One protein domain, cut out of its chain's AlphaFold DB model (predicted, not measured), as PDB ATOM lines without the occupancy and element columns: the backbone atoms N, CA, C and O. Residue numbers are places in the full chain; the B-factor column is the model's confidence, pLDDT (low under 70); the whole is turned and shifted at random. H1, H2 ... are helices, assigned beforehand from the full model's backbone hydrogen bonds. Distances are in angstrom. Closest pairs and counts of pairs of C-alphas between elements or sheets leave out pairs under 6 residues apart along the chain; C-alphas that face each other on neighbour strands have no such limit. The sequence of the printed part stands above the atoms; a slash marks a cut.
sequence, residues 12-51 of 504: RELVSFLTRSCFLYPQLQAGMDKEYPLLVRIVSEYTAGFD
ATOM      1  N   ARG A  12      36.106  23.704  26.805       82.69
ATOM      2  CA  ARG A  12      36.462  24.756  25.841       82.69
ATOM      3  C   ARG A  12      35.312  25.083  24.884       82.69
ATOM      4  O   ARG A  12      35.102  26.259  24.583       82.69
ATOM      5  N   GLU A  13      34.573  24.082  24.416       83.25
ATOM      6  CA  GLU A  13      33.384  24.290  23.580       83.25
ATOM      7  C   GLU A  13      32.256  24.972  24.361       83.25
ATOM      8  O   GLU A  13      31.690  25.946  23.865       83.25
ATOM      9  N   LEU A  14      32.003  24.558  25.608       83.12
ATOM     10  CA  LEU A  14      31.015  25.181  26.493       83.12
ATOM     11  C   LEU A  14      31.332  26.659  26.765       83.12
ATOM     12  O   LEU A  14      30.459  27.509  26.602       83.12
ATOM     13  N   VAL A  15      32.580  26.987  27.120       81.31
ATOM     14  CA  VAL A  15      33.013  28.381  27.340       81.31
ATOM     15  C   VAL A  15      32.903  29.196  26.047       81.31
ATOM     16  O   VAL A  15      32.415  30.321  26.074       81.31
ATOM     17  N   SER A  16      33.271  28.625  24.896       78.94
ATOM     18  CA  SER A  16      33.141  29.302  23.594       78.94
ATOM     19  C   SER A  16      31.677  29.572  23.219       78.94
ATOM     20  O   SER A  16      31.355  30.650  22.713       78.94
ATOM     21  N   PHE A  17      30.784  28.612  23.481       81.44
ATOM     22  CA  PHE A  17      29.346  28.750  23.258       81.44
ATOM     23  C   PHE A  17      28.728  29.791  24.194       81.44
ATOM     24  O   PHE A  17      27.989  30.650  23.722       81.44
ATOM     25  N   LEU A  18      29.055  29.757  25.491       78.44
ATOM     26  CA  LEU A  18      28.569  30.734  26.467       78.44
ATOM     27  C   LEU A  18      28.997  32.149  26.082       78.44
ATOM     28  O   LEU A  18      28.133  33.005  25.918       78.44
ATOM     29  N   THR A  19      30.286  32.384  25.819       76.81
ATOM     30  CA  THR A  19      30.773  33.705  25.391       76.81
ATOM     31  C   THR A  19      30.009  34.207  24.162       76.81
ATOM     32  O   THR A  19      29.501  35.327  24.165       76.81
ATOM     33  N   ARG A  20      29.852  33.374  23.122       76.44
ATOM     34  CA  ARG A  20      29.181  33.779  21.874       76.44
ATOM     35  C   ARG A  20      27.673  34.005  22.043       76.44
ATOM     36  O   ARG A  20      27.130  34.906  21.410       76.44
ATOM     37  N   SER A  21      27.009  33.216  22.885       72.94
ATOM     38  CA  SER A  21      25.562  33.295  23.129       72.94
ATOM     39  C   SER A  21      25.185  34.437  24.081       72.94
ATOM     40  O   SER A  21      24.191  35.119  23.838       72.94
ATOM     41  N   CYS A  22      25.993  34.711  25.112       67.19
ATOM     42  CA  CYS A  22      25.783  35.832  26.034       67.19
ATOM     43  C   CYS A  22      25.922  37.192  25.330       67.19
ATOM     44  O   CYS A  22      25.112  38.079  25.584       67.19
ATOM     45  N   PHE A  23      26.857  37.335  24.381       64.69
ATOM     46  CA  PHE A  23      26.955  38.541  23.544       64.69
ATOM     47  C   PHE A  23      25.736  38.766  22.631       64.69
ATOM     48  O   PHE A  23      25.453  39.904  22.270       64.69
ATOM     49  N   LEU A  24      25.016  37.705  22.247       69.62
ATOM     50  CA  LEU A  24      23.836  37.799  21.377       69.62
ATOM     51  C   LEU A  24      22.536  38.085  22.147       69.62
ATOM     52  O   LEU A  24      21.601  38.633  21.565       69.62
ATOM     53  N   TYR A  25      22.470  37.742  23.438       75.19
ATOM     54  CA  TYR A  25      21.261  37.876  24.256       75.19
ATOM     55  C   TYR A  25      21.569  38.494  25.634       75.19
ATOM     56  O   TYR A  25      21.782  37.761  26.602       75.19
ATOM     57  N   PRO A  26      21.499  39.835  25.777       72.25
ATOM     58  CA  PRO A  26      21.768  40.531  27.045       72.25
ATOM     59  C   PRO A  26      20.887  40.082  28.224       72.25
ATOM     60  O   PRO A  26      21.297  40.146  29.379       72.25
ATOM     61  N   GLN A  27      19.682  39.573  27.942       75.62
ATOM     62  CA  GLN A  27      18.789  38.991  28.953       75.62
ATOM     63  C   GLN A  27      19.371  37.712  29.582       75.62
ATOM     64  O   GLN A  27      19.170  37.473  30.771       75.62
ATOM     65  N   LEU A  28      20.125  36.918  28.812       71.31
ATOM     66  CA  LEU A  28      20.805  35.718  29.309       71.31
ATOM     67  C   LEU A  28      21.975  36.086  30.231       71.31
ATOM     68  O   LEU A  28      22.195  35.419  31.238       71.31
ATOM     69  N   GLN A  29      22.694  37.166  29.907       74.94
ATOM     70  CA  GLN A  29      23.786  37.684  30.732       74.94
ATOM     71  C   GLN A  29      23.272  38.140  32.106       74.94
ATOM     72  O   GLN A  29      23.776  37.671  33.121       74.94
ATOM     73  N   ALA A  30      22.194  38.930  32.147       78.12
ATOM     74  CA  ALA A  30      21.570  39.353  33.405       78.12
ATOM     75  C   ALA A  30      21.031  38.176  34.252       78.12
ATOM     76  O   ALA A  30      21.027  38.249  35.483       78.12
ATOM     77  N   GLY A  31      20.592  37.084  33.612       79.50
ATOM     78  CA  GLY A  31      20.250  35.833  34.299       79.50
ATOM     79  C   GLY A  31      21.480  35.133  34.887       79.50
ATOM     80  O   GLY A  31      21.492  34.790  36.069       79.50
ATOM     81  N   MET A  32      22.549  34.988  34.099       78.19
ATOM     82  CA  MET A  32      23.802  34.367  34.543       78.19
ATOM     83  C   MET A  32      24.509  35.146  35.657       78.19
ATOM     84  O   MET A  32      25.018  34.517  36.582       78.19
ATOM     85  N   ASP A  33      24.501  36.482  35.622       79.62
ATOM     86  CA  ASP A  33      25.049  37.328  36.694       79.62
ATOM     87  C   ASP A  33      24.345  37.070  38.037       79.62
ATOM     88  O   ASP A  33      24.969  37.100  39.100       79.62
ATOM     89  N   LYS A  34      23.036  36.795  37.988       82.62
ATOM     90  CA  LYS A  34      22.181  36.594  39.163       82.62
ATOM     91  C   LYS A  34      22.220  35.165  39.705       82.62
ATOM     92  O   LYS A  34      22.171  34.982  40.920       82.62
ATOM     93  N   GLU A  35      22.271  34.165  38.828       83.62
ATOM     94  CA  GLU A  35      22.164  32.746  39.204       83.62
ATOM     95  C   GLU A  35      23.529  32.041  39.286       83.62
ATOM     96  O   GLU A  35      23.710  31.146  40.110       83.62
ATOM     97  N   TYR A  36      24.515  32.467  38.485       80.38
ATOM     98  CA  TYR A  36      25.819  31.805  38.344       80.38
ATOM     99  C   TYR A  36      27.007  32.797  38.271       80.38
ATOM    100  O   TYR A  36      27.827  32.715  37.349       80.38
ATOM    101  N   PRO A  37      27.188  33.697  39.263       74.12
ATOM    102  CA  PRO A  37      28.216  34.747  39.225       74.12
ATOM    103  C   PRO A  37      29.656  34.211  39.125       74.12
ATOM    104  O   PRO A  37      30.524  34.857  38.539       74.12
ATOM    105  N   LEU A  38      29.927  33.007  39.643       73.81
ATOM    106  CA  LEU A  38      31.230  32.346  39.488       73.81
ATOM    107  C   LEU A  38      31.514  31.947  38.034       73.81
ATOM    108  O   LEU A  38      32.655  32.049  37.588       73.81
ATOM    109  N   LEU A  39      30.491  31.522  37.284       76.12
ATOM    110  CA  LEU A  39      30.638  31.145  35.879       76.12
ATOM    111  C   LEU A  39      30.906  32.382  35.018       76.12
ATOM    112  O   LEU A  39      31.804  32.351  34.180       76.12
ATOM    113  N   VAL A  40      30.201  33.489  35.284       79.00
ATOM    114  CA  VAL A  40      30.486  34.785  34.648       79.00
ATOM    115  C   VAL A  40      31.910  35.230  34.948       79.00
ATOM    116  O   VAL A  40      32.638  35.580  34.023       79.00
ATOM    117  N   ARG A  41      32.345  35.158  36.213       78.50
ATOM    118  CA  ARG A  41      33.711  35.526  36.594       78.50
ATOM    119  C   ARG A  41      34.751  34.712  35.822       78.50
ATOM    120  O   ARG A  41      35.628  35.312  35.207       78.50
ATOM    121  N   ILE A  42      34.604  33.387  35.770       74.75
ATOM    122  CA  ILE A  42      35.499  32.503  35.006       74.75
ATOM    123  C   ILE A  42      35.508  32.878  33.520       74.75
ATOM    124  O   ILE A  42      36.584  33.015  32.949       74.75
ATOM    125  N   VAL A  43      34.343  33.090  32.897       74.62
ATOM    126  CA  VAL A  43      34.244  33.490  31.480       74.62
ATOM    127  C   VAL A  43      34.889  34.862  31.239       74.62
ATOM    128  O   VAL A  43      35.592  35.024  30.245       74.62
ATOM    129  N   SER A  44      34.712  35.820  32.155       73.00
ATOM    130  CA  SER A  44      35.299  37.166  32.068       73.00
ATOM    131  C   SER A  44      36.821  37.173  32.254       73.00
ATOM    132  O   SER A  44      37.525  37.883  31.544       73.00
ATOM    133  N   GLU A  45      37.353  36.336  33.151       73.88
ATOM    134  CA  GLU A  45      38.796  36.162  33.332       73.88
ATOM    135  C   GLU A  45      39.404  35.426  32.117       73.88
ATOM    136  O   GLU A  45      40.506  35.764  31.679       73.88
ATOM    137  N   TYR A  46      38.663  34.494  31.500       67.19
ATOM    138  CA  TYR A  46      39.081  33.804  30.271       67.19
ATOM    139  C   TYR A  46      39.111  34.724  29.041       67.19
ATOM    140  O   TYR A  46      40.009  34.594  28.209       67.19
ATOM    141  N   THR A  47      38.159  35.656  28.910       64.31
ATOM    142  CA  THR A  47      38.150  36.639  27.811       64.31
ATOM    143  C   THR A  47      39.150  37.770  28.039       64.31
ATOM    144  O   THR A  47      39.836  38.153  27.094       64.31
ATOM    145  N   ALA A  48      39.334  38.236  29.279       60.19
ATOM    146  CA  ALA A  48      40.376  39.209  29.630       60.19
ATOM    147  C   ALA A  48      41.810  38.674  29.418       60.19
ATOM    148  O   ALA A  48      42.740  39.455  29.228       60.19
ATOM    149  N   GLY A  49      42.000  37.351  29.429       50.66
ATOM    150  CA  GLY A  49      43.274  36.700  29.106       50.66
ATOM    151  C   GLY A  49      43.580  36.557  27.608       50.66
ATOM    152  O   GLY A  49      44.667  36.088  27.274       50.66
ATOM    153  N   PHE A  50      42.653  36.929  26.716       47.03
ATOM    154  CA  PHE A  50      42.736  36.676  25.269       47.03
ATOM    155  C   PHE A  50      42.938  37.932  24.405       47.03
ATOM    156  O   PHE A  50      42.698  37.896  23.198       47.03
ATOM    157  N   ASP A  51      43.425  39.022  24.998       45.59
ATOM    158  CA  ASP A  51      43.935  40.171  24.248       45.59
ATOM    159  C   ASP A  51      45.359  39.856  23.720       45.59
ATOM    160  O   ASP A  51      46.289  39.698  24.526       45.59
TER     161      ASP A  51
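This is residues 12 to 51 of the 504 residues of an uncharacterized protein of Hyaloperonospora arabidopsidis (strain Emoy2) (UniProt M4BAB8). Three helices follow one another as a U with sharp corners: H2 makes the base, and H1 and H3 are the two arms, which extend from it to the same side but are skewed, about perpendicular to each other. The helices meet in few places, at the two corners and where the arms come near each other. The printed part has 40 residues with three named helices, H1, H2 and H3 in chain order, and no named strand; the class is all helix. It is compact, with a radius of gyration of the C-alphas of 9.7 A, and rounded, spanning 25 by 19 by 17 A.

The longest helix by residues, H1, residues 12 to 24, only just touches H2, residues 26 to 35, with 3 pairs of C-alphas within 8 A. They touch only at the corner, H1 with residues 22 to 23 alone; the closest C-alphas, of Cys 22 and Gln 29, are 5.4 A apart. Their lines stand at a steep tilt of 57 degrees, opposite ways. H3, residues 37 to 48, only just touches H2, also only at the corner, with 3 pairs of C-alphas within 8 A, and with residues 39 to 40 alone. The closest C-alphas, of Asp 33 and Val 40, are 6.3 A apart; the tilt is steep, 55 degrees, opposite ways. H1 and H3 are close but not clearly touching, about perpendicular at 85 degrees; their closest C-alphas, of Val 15 and Val 43, are 6.7 A apart. In H3 every O i to N i+4 pair is within hydrogen-bond range, in H1 8 of 9 and in H2 5 of 6.

H1 measures 18.7 A from C-alpha 12 at (36.462, 24.756, 25.841) to C-alpha 24. H2 measures 14.4 A and begins at C-alpha 26 at (21.768, 40.531, 27.045). H3 measures 16.1 A and ends at C-alpha 48 at (40.376, 39.209, 29.630).

The two C-alphas farthest apart, of Glu 35 and Asp 51, are 27.4 A apart. The printed part has no cut, and both links are tight, with one residue each. The mean pLDDT of the printed part is 73.5; residues 22 to 24 and 46 to 51 are under 70.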